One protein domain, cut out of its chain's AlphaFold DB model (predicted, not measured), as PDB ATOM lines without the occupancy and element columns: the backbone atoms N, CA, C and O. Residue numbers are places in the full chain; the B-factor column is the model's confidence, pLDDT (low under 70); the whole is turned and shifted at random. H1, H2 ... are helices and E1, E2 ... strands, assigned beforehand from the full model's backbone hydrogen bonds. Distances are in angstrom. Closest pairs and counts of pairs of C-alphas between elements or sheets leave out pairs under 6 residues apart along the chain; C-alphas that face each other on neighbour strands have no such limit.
ATOM      1  N   GLY A 147     -47.443  31.271  80.065       80.00
ATOM      2  CA  GLY A 147     -47.080  30.038  80.759       80.00
ATOM      3  C   GLY A 147     -45.835  29.385  80.155       80.00
ATOM      4  O   GLY A 147     -45.891  28.795  79.074       80.00
ATOM      5  N   MET A 148     -44.715  29.440  80.875       82.69
ATOM      6  CA  MET A 148     -43.465  28.821  80.436       82.69
ATOM      7  C   MET A 148     -43.446  27.317  80.713       82.69
ATOM      8  O   MET A 148     -43.823  26.840  81.790       82.69
ATOM      9  N   ARG A 149     -42.919  26.532  79.769       85.50
ATOM     10  CA  ARG A 149     -42.750  25.086  79.971       85.50
ATOM     11  C   ARG A 149     -41.804  24.788  81.136       85.50
ATOM     12  O   ARG A 149     -40.712  25.342  81.232       85.50
ATOM     13  N   LYS A 150     -42.162  23.799  81.968       84.25
ATOM     14  CA  LYS A 150     -41.386  23.372  83.156       84.25
ATOM     15  C   LYS A 150     -39.909  23.072  82.856       84.25
ATOM     16  O   LYS A 150     -39.052  23.308  83.701       84.25
ATOM     17  N   GLY A 151     -39.605  22.531  81.674       80.94
ATOM     18  CA  GLY A 151     -38.228  22.279  81.232       80.94
ATOM     19  C   GLY A 151     -37.437  23.567  81.003       80.94
ATOM     20  O   GLY A 151     -36.332  23.700  81.520       80.94
ATOM     21  N   CYS A 152     -38.051  24.532  80.315       78.81
ATOM     22  CA  CYS A 152     -37.487  25.855  80.076       78.81
ATOM     23  C   CYS A 152     -37.291  26.620  81.394       78.81
ATOM     24  O   CYS A 152     -36.192  27.096  81.658       78.81
ATOM     25  N   LEU A 153     -38.285  26.608  82.291       82.75
ATOM     26  CA  LEU A 153     -38.185  27.223  83.622       82.75
ATOM     27  C   LEU A 153     -37.005  26.685  84.441       82.75
ATOM     28  O   LEU A 153     -36.315  27.448  85.115       82.75
ATOM     29  N   ARG A 154     -36.741  25.373  84.383       82.00
ATOM     30  CA  ARG A 154     -35.578  24.776  85.059       82.00
ATOM     31  C   ARG A 154     -34.258  25.257  84.469       82.00
ATOM     32  O   ARG A 154     -33.306  25.440  85.221       82.00
ATOM     33  N   GLU A 155     -34.183  25.432  83.154       81.62
ATOM     34  CA  GLU A 155     -32.985  25.951  82.494       81.62
ATOM     35  C   GLU A 155     -32.776  27.438  82.804       81.62
ATOM     36  O   GLU A 155     -31.693  27.832  83.230       81.62
ATOM     37  N   MET A 156     -33.835  28.238  82.700       81.25
ATOM     38  CA  MET A 156     -33.844  29.656  83.056       81.25
ATOM     39  C   MET A 156     -33.477  29.879  84.527       81.25
ATOM     40  O   MET A 156     -32.687  30.763  84.842       81.25
ATOM     41  N   LYS A 157     -33.937  29.008  85.435       79.50
ATOM     42  CA  LYS A 157     -33.561  29.042  86.856       79.50
ATOM     43  C   LYS A 157     -32.057  28.863  87.083       79.50
ATOM     44  O   LYS A 157     -31.563  29.429  88.052       79.50
ATOM     45  N   LYS A 158     -31.342  28.131  86.222       78.12
ATOM     46  CA  LYS A 158     -29.875  27.984  86.301       78.12
ATOM     47  C   LYS A 158     -29.128  29.217  85.788       78.12
ATOM     48  O   LYS A 158     -28.003  29.443  86.209       78.12
ATOM     49  N   ARG A 159     -29.745  29.983  84.883       72.62
ATOM     50  CA  ARG A 159     -29.185  31.195  84.260       72.62
ATOM     51  C   ARG A 159     -29.706  32.493  84.894       72.62
ATOM     52  O   ARG A 159     -29.538  33.560  84.315       72.62
ATOM     53  N   ARG A 160     -30.387  32.411  86.045       72.81
ATOM     54  CA  ARG A 160     -30.886  33.596  86.757       72.81
ATOM     55  C   ARG A 160     -29.703  34.486  87.128       72.81
ATOM     56  O   ARG A 160     -28.716  33.990  87.666       72.81
ATOM     57  N   VAL A 161     -29.802  35.770  86.805       64.19
ATOM     58  CA  VAL A 161     -28.713  36.733  87.038       64.19
ATOM     59  C   VAL A 161     -28.976  37.537  88.304       64.19
ATOM     60  O   VAL A 161     -28.040  37.862  89.025       64.19
ATOM     61  N   VAL A 162     -30.249  37.791  88.619       64.50
ATOM     62  CA  VAL A 162     -30.655  38.491  89.838       64.50
ATOM     63  C   VAL A 162     -31.940  37.850  90.364       64.50
ATOM     64  O   VAL A 162     -32.964  37.861  89.676       64.50
ATOM     65  N   ASP A 163     -31.898  37.293  91.578       58.72
ATOM     66  CA  ASP A 163     -33.110  37.215  92.396       58.72
ATOM     67  C   ASP A 163     -33.381  38.655  92.825       58.72
ATOM     68  O   ASP A 163     -32.613  39.235  93.598       58.72
ATOM     69  N   VAL A 164     -34.384  39.285  92.209       56.28
ATOM     70  CA  VAL A 164     -34.764  40.650  92.574       56.28
ATOM     71  C   VAL A 164     -35.290  40.527  93.987       56.28
ATOM     72  O   VAL A 164     -36.329  39.916  94.208       56.28
ATOM     73  N   GLY A 165     -34.466  40.976  94.933       44.38
ATOM     74  CA  GLY A 165     -34.586  40.603  96.329       44.38
ATOM     75  C   GLY A 165     -36.006  40.741  96.860       44.38
ATOM     76  O   GLY A 165     -36.704  41.717  96.582       44.38
ATOM     77  N   GLU A 166     -36.339  39.789  97.723       48.47
ATOM     78  CA  GLU A 166     -37.513  39.647  98.595       48.47
ATOM     79  C   GLU A 166     -37.979  40.944  99.301       48.47
ATOM     80  O   GLU A 166     -39.045  40.985  99.900       48.47
ATOM     81  N   ARG A 167     -37.200  42.034  99.233       48.81
ATOM     82  CA  ARG A 167     -37.485  43.324  99.873       48.81
ATOM     83  C   ARG A 167     -38.241  44.354  99.027       48.81
ATOM     84  O   ARG A 167     -38.592  45.385  99.592       48.81
ATOM     85  N   ARG A 168     -38.465  44.169  97.717       51.81
ATOM     86  CA  ARG A 168     -39.194  45.187  96.908       51.81
ATOM     87  C   ARG A 168     -40.279  44.654  95.981       51.81
ATOM     88  O   ARG A 168     -41.254  45.356  95.752       51.81
ATOM     89  N   LEU A 169     -40.141  43.433  95.488       50.59
ATOM     90  CA  LEU A 169     -41.210  42.684  94.839       50.59
ATOM     91  C   LEU A 169     -41.325  41.383  95.638       50.59
ATOM     92  O   LEU A 169     -40.290  40.805  95.958       50.59
ATOM     93  N   GLY A 170     -42.535  40.975  96.022       50.66
ATOM     94  CA  GLY A 170     -42.767  39.811  96.889       50.66
ATOM     95  C   GLY A 170     -42.114  38.509  96.399       50.66
ATOM     96  O   GLY A 170     -41.509  38.443  95.333       50.66
ATOM     97  N   GLU A 171     -42.211  37.447  97.194       59.22
ATOM     98  CA  GLU A 171     -41.591  36.153  96.887       59.22
ATOM     99  C   GLU A 171     -41.850  35.694  95.433       59.22
ATOM    100  O   GLU A 171     -42.991  35.494  95.022       59.22
ATOM    101  N   GLY A 172     -40.780  35.487  94.649       65.19
ATOM    102  CA  GLY A 172     -40.858  34.757  93.374       65.19
ATOM    103  C   GLY A 172     -40.420  35.480  92.096       65.19
ATOM    104  O   GLY A 172     -40.466  34.860  91.033       65.19
ATOM    105  N   HIS A 173     -39.944  36.727  92.152       70.88
ATOM    106  CA  HIS A 173     -39.476  37.439  90.955       70.88
ATOM    107  C   HIS A 173     -37.978  37.214  90.683       70.88
ATOM    108  O   HIS A 173     -37.119  37.506  91.513       70.88
ATOM    109  N   ALA A 174     -37.651  36.709  89.491       76.62
ATOM    110  CA  ALA A 174     -36.274  36.492  89.050       76.62
ATOM    111  C   ALA A 174     -36.065  37.056  87.645       76.62
ATOM    112  O   ALA A 174     -36.882  36.828  86.752       76.62
ATOM    113  N   VAL A 175     -34.940  37.741  87.442       83.00
ATOM    114  CA  VAL A 175     -34.524  38.221  86.121       83.00
ATOM    115  C   VAL A 175     -33.558  37.211  85.511       83.00
ATOM    116  O   VAL A 175     -32.569  36.796  86.130       83.00
ATOM    117  N   VAL A 176     -33.860  36.796  84.283       84.94
ATOM    118  CA  VAL A 176     -33.098  35.793  83.538       84.94
ATOM    119  C   VAL A 176     -32.597  36.421  82.249       84.94
ATOM    120  O   VAL A 176     -33.377  36.991  81.492       84.94
ATOM    121  N   VAL A 177     -31.299  36.286  81.989       84.88
ATOM    122  CA  VAL A 177     -30.698  36.724  80.727       84.88
ATOM    123  C   VAL A 177     -30.844  35.610  79.693       84.88
ATOM    124  O   VAL A 177     -30.510  34.449  79.954       84.88
ATOM    125  N   VAL A 178     -31.373  35.963  78.522       88.06
ATOM    126  CA  VAL A 178     -31.553  35.052  77.389       88.06
ATOM    127  C   VAL A 178     -30.597  35.450  76.272       88.06
ATOM    128  O   VAL A 178     -30.800  36.451  75.597       88.06
ATOM    129  N   ASP A 179     -29.566  34.637  76.057       85.00
ATOM    130  CA  ASP A 179     -28.619  34.839  74.959       85.00
ATOM    131  C   ASP A 179     -29.138  34.252  73.639       85.00
ATOM    132  O   ASP A 179     -29.754  33.181  73.620       85.00
ATOM    133  N   GLY A 180     -28.742  34.844  72.503       83.56
ATOM    134  CA  GLY A 180     -28.977  34.272  71.164       83.56
ATOM    135  C   GLY A 180     -28.297  32.918  70.923       83.56
ATOM    136  O   GLY A 180     -28.730  32.135  70.077       83.56
ATOM    137  N   ARG A 181     -27.282  32.588  71.733       82.38
ATOM    138  CA  ARG A 181     -26.620  31.270  71.774       82.38
ATOM    139  C   ARG A 181     -27.298  30.274  72.727       82.38
ATOM    140  O   ARG A 181     -26.807  29.162  72.905       82.38
ATOM    141  N   GLY A 182     -28.391  30.673  73.378       79.88
ATOM    142  CA  GLY A 182     -29.158  29.842  74.301       79.88
ATOM    143  C   GLY A 182     -29.906  28.691  73.621       79.88
ATOM    144  O   GLY A 182     -29.953  28.570  72.391       79.88
ATOM    145  N   SER A 183     -30.520  27.831  74.440       85.12
ATOM    146  CA  SER A 183     -31.330  26.726  73.929       85.12
ATOM    147  C   SER A 183     -32.506  27.253  73.098       85.12
ATOM    148  O   SER A 183     -33.071  28.314  73.374       85.12
ATOM    149  N   SER A 184     -32.879  26.516  72.050       85.88
ATOM    150  CA  SER A 184     -34.007  26.880  71.183       85.88
ATOM    151  C   SER A 184     -35.317  26.984  71.963       85.88
ATOM    152  O   SER A 184     -36.139  27.843  71.666       85.88
ATOM    153  N   SER A 185     -35.495  26.166  73.006       85.62
ATOM    154  CA  SER A 185     -36.669  26.224  73.878       85.62
ATOM    155  C   SER A 185     -36.755  27.533  74.661       85.62
ATOM    156  O   SER A 185     -37.835  28.103  74.754       85.62
ATOM    157  N   VAL A 186     -35.635  28.029  75.198       87.69
ATOM    158  CA  VAL A 186     -35.583  29.317  75.913       87.69
ATOM    159  C   VAL A 186     -35.862  30.473  74.952       87.69
ATOM    160  O   VAL A 186     -36.653  31.353  75.279       87.69
ATOM    161  N   ARG A 187     -35.282  30.433  73.747       89.25
ATOM    162  CA  ARG A 187     -35.535  31.437  72.702       89.25
ATOM    163  C   ARG A 187     -36.988  31.443  72.234       89.25
ATOM    164  O   ARG A 187     -37.565  32.508  72.063       89.25
ATOM    165  N   TYR A 188     -37.599  30.270  72.087       89.56
ATOM    166  CA  TYR A 188     -39.007  30.159  71.719       89.56
ATOM    167  C   TYR A 188     -39.930  30.758  72.787       89.56
ATOM    168  O   TYR A 188     -40.839  31.506  72.446       89.56
ATOM    169  N   GLU A 189     -39.700  30.480  74.076       89.62
ATOM    170  CA  GLU A 189     -40.521  31.104  75.126       89.62
ATOM    171  C   GLU A 189     -40.303  32.623  75.194       89.62
ATOM    172  O   GLU A 189     -41.267  33.365  75.352       89.62
ATOM    173  N   ALA A 190     -39.067  33.101  75.017       90.19
ATOM    174  CA  ALA A 190     -38.784  34.535  74.942       90.19
ATOM    175  C   ALA A 190     -39.501  35.201  73.753       90.19
ATOM    176  O   ALA A 190     -40.070  36.279  73.906       90.19
ATOM    177  N   LYS A 191     -39.549  34.529  72.597       91.44
ATOM    178  CA  LYS A 191     -40.293  34.994  71.423       91.44
ATOM    179  C   LYS A 191     -41.794  35.088  71.696       91.44
ATOM    180  O   LYS A 191     -42.394  36.095  71.351       91.44
ATOM    181  N   ARG A 192     -42.388  34.108  72.386       89.44
ATOM    182  CA  ARG A 192     -43.812  34.173  72.775       89.44
ATOM    183  C   ARG A 192     -44.124  35.359  73.681       89.44
ATOM    184  O   ARG A 192     -45.185  35.955  73.554       89.44
ATOM    185  N   VAL A 193     -43.216  35.704  74.595       90.38
ATOM    186  CA  VAL A 193     -43.361  36.912  75.425       90.38
ATOM    187  C   VAL A 193     -43.265  38.170  74.562       90.38
ATOM    188  O   VAL A 193     -44.085  39.071  74.712       90.38
ATOM    189  N   LEU A 194     -42.308  38.215  73.632       91.31
ATOM    190  CA  LEU A 194     -42.138  39.341  72.714       91.31
ATOM    191  C   LEU A 194     -43.352  39.534  71.792       91.31
ATOM    192  O   LEU A 194     -43.743  40.667  71.542       91.31
ATOM    193  N   GLU A 195     -43.980  38.455  71.325       89.56
ATOM    194  CA  GLU A 195     -45.205  38.503  70.512       89.56
ATOM    195  C   GLU A 195     -46.363  39.179  71.255       89.56
ATOM    196  O   GLU A 195     -47.045  40.026  70.678       89.56
ATOM    197  N   VAL A 196     -46.558  38.861  72.540       88.69
ATOM    198  CA  VAL A 196     -47.579  39.526  73.367       88.69
ATOM    199  C   VAL A 196     -47.268  41.017  73.478       88.69
ATOM    200  O   VAL A 196     -48.124  41.838  73.181       88.69
ATOM    201  N   VAL A 197     -46.024  41.382  73.804       89.50
ATOM    202  CA  VAL A 197     -45.627  42.794  73.948       89.50
ATOM    203  C   VAL A 197     -45.767  43.571  72.637       89.50
ATOM    204  O   VAL A 197     -46.276  44.688  72.643       89.50
ATOM    205  N   ASN A 198     -45.359  42.990  71.509       91.50
ATOM    206  CA  ASN A 198     -45.499  43.638  70.206       91.50
ATOM    207  C   ASN A 198     -46.967  43.829  69.827       91.50
ATOM    208  O   ASN A 198     -47.306  44.848  69.234       91.50
ATOM    209  N   THR A 199     -47.837  42.888  70.197       87.81
ATOM    210  CA  THR A 199     -49.281  43.025  69.977       87.81
ATOM    211  C   THR A 199     -49.850  44.186  70.798       87.81
ATOM    212  O   THR A 199     -50.570  45.015  70.250       87.81
ATOM    213  N   GLU A 200     -49.469  44.307  72.073       85.06
ATOM    214  CA  GLU A 200     -49.930  45.394  72.954       85.06
ATOM    215  C   GLU A 200     -49.442  46.771  72.504       85.06
ATOM    216  O   GLU A 200     -50.192  47.744  72.497       85.06
ATOM    217  N   LEU A 201     -48.176  46.856  72.102       88.75
ATOM    218  CA  LEU A 201     -47.572  48.105  71.646       88.75
ATOM    219  C   LEU A 201     -47.872  48.405  70.173       88.75
ATOM    220  O   LEU A 201     -47.406  49.424  69.665       88.75
ATOM    221  N   SER A 202     -48.610  47.527  69.480       86.75
ATOM    222  CA  SER A 202     -48.797  47.579  68.023       86.75
ATOM    223  C   SER A 202     -47.467  47.769  67.273       86.75
ATOM    224  O   SER A 202     -47.376  48.500  66.287       86.75
ATOM    225  N   ALA A 203     -46.411  47.134  67.785       89.94
ATOM    226  CA  ALA A 203     -45.059  47.243  67.268       89.94
ATOM    227  C   ALA A 203     -44.822  46.244  66.131       89.94
ATOM    228  O   ALA A 203     -45.417  45.164  66.072       89.94
ATOM    229  N   VAL A 204     -43.898  46.588  65.236       92.94
ATOM    230  CA  VAL A 204     -43.472  45.690  64.161       92.94
ATOM    231  C   VAL A 204     -42.713  44.503  64.758       92.94
ATOM    232  O   VAL A 204     -41.842  44.664  65.614       92.94
ATOM    233  N   GLY A 205     -43.048  43.294  64.304       86.94
ATOM    234  CA  GLY A 205     -42.345  42.078  64.700       86.94
ATOM    235  C   GLY A 205     -40.889  42.092  64.236       86.94
ATOM    236  O   GLY A 205     -40.606  42.383  63.080       86.94
ATOM    237  N   ILE A 206     -39.971  41.740  65.135       89.25
ATOM    238  CA  ILE A 206     -38.542  41.614  64.824       89.25
ATOM    239  C   ILE A 206     -38.289  40.208  64.271       89.25
ATOM    240  O   ILE A 206     -38.713  39.216  64.875       89.25
ATOM    241  N   GLU A 207     -37.595  40.100  63.138       89.44
ATOM    242  CA  GLU A 207     -37.256  38.793  62.567       89.44
ATOM    243  C   GLU A 207     -36.259  38.019  63.439       89.44
ATOM    244  O   GLU A 207     -35.355  38.588  64.044       89.44
ATOM    245  N   ASP A 208     -36.339  36.683  63.436       86.38
ATOM    246  CA  ASP A 208     -35.471  35.829  64.264       86.38
ATOM    247  C   ASP A 208     -33.974  36.009  63.960       86.38
ATOM    248  O   ASP A 208     -33.131  35.841  64.845       86.38
ATOM    249  N   LYS A 209     -33.633  36.337  62.709       86.25
ATOM    250  CA  LYS A 209     -32.249  36.593  62.282       86.25
ATOM    251  C   LYS A 209     -31.698  37.883  62.874       86.25
ATOM    252  O   LYS A 209     -30.506  37.945  63.153       86.25
ATOM    253  N   GLU A 210     -32.553  38.882  63.045       88.75
ATOM    254  CA  GLU A 210     -32.208  40.170  63.634       88.75
ATOM    255  C   GLU A 210     -32.223  40.075  65.162       88.75
ATOM    256  O   GLU A 210     -31.237  40.413  65.810       88.75
ATOM    257  N   LEU A 211     -33.282  39.487  65.728       88.31
ATOM    258  CA  LEU A 211     -33.474  39.322  67.169       88.31
ATOM    259  C   LEU A 211     -32.360  38.499  67.831       88.31
ATOM    260  O   LEU A 211     -31.891  38.834  68.917       88.31
ATOM    261  N   TRP A 212     -31.946  37.402  67.191       88.69
ATOM    262  CA  TRP A 212     -30.894  36.515  67.703       88.69
ATOM    263  C   TRP A 212     -29.560  36.671  66.972       88.69
ATOM    264  O   TRP A 212     -28.609  35.936  67.267       88.69
ATOM    265  N   GLY A 213     -29.495  37.585  66.004       83.00
ATOM    266  CA  GLY A 213     -28.284  37.897  65.264       83.00
ATOM    267  C   GLY A 213     -27.215  38.505  66.161       83.00
ATOM    268  O   GLY A 213     -27.465  38.929  67.289       83.00
ATOM    269  N   GLN A 214     -25.984  38.570  65.656       69.19
ATOM    270  CA  GLN A 214     -25.052  39.527  66.237       69.19
ATOM    271  C   GLN A 214     -25.589  40.911  65.895       69.19
ATOM    272  O   GLN A 214     -25.645  41.260  64.717       69.19
TER     273      GLN A 214
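AT A GLANCE: This is residues 147 to 214 of the 247 residues of the protein "N-acetyltransferase ESCO, zinc-finger" of Lasallia pustulata (UniProt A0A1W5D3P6). One long helix, H2, has the short helix H1 set across it near its beginning, and a small two-stranded hairpin, E1 and E2, lies beyond H1 at one end of the domain. After H2 the backbone folds back to a one-turn helix, H3, at the other end. The printed part has 68 residues, with three named helices and two named strands in the order H1, E1, E2, H2, H3; the sheet, E1 - E2, is antiparallel and the class is mostly helix. The whole is only just loose, close to compact, with a radius of gyration of the C-alphas of 13.5 A and spans of 36 by 26 by 23 A.

IN THESE COORDINATES: Find C-alpha 150 at (-41.386, 23.372, 83.156); from there H1 runs through residues 150 to 158, 12.8 A long. Next come E1, residues 160 to 163, and E2, residues 174 to 176. H2, residues 184 to 200, begins at C-alpha 184 at (-34.007, 26.880, 71.183) and is 24.5 A long. H3, residues 208 to 211, ends at C-alpha 211 at (-33.474, 39.322, 67.169).

HOW THE PARTS SIT: Look first at H1 and H2, which touch about perpendicular at 82 degrees; their closest C-alphas, of Cys 152 and Val 186, are 5.7 A apart, and H2 touches H1 with residues 185 to 189 alone. The closest C-alphas of H1 and E2, of Met 156 and Val 176, are 6.2 A apart. E1 and E2 form an antiparallel hairpin at 161 degrees, with N 161 and O 175 within hydrogen-bond range at 3.0 A. H3 is apart from H1, H2, E1 and E2. In H1 and H2 every O i to N i+4 pair is within hydrogen-bond range; H3 is too short for one, and its one O i to N i+3 pair is not within range.

THE WHOLE: The two C-alphas farthest apart, of Arg 167 and Lys 209, are 38.5 A apart. The printed part has no cut and no long link. Its mean pLDDT is 79.7; look for values under 70 at residues 161 to 172 and at residue 214.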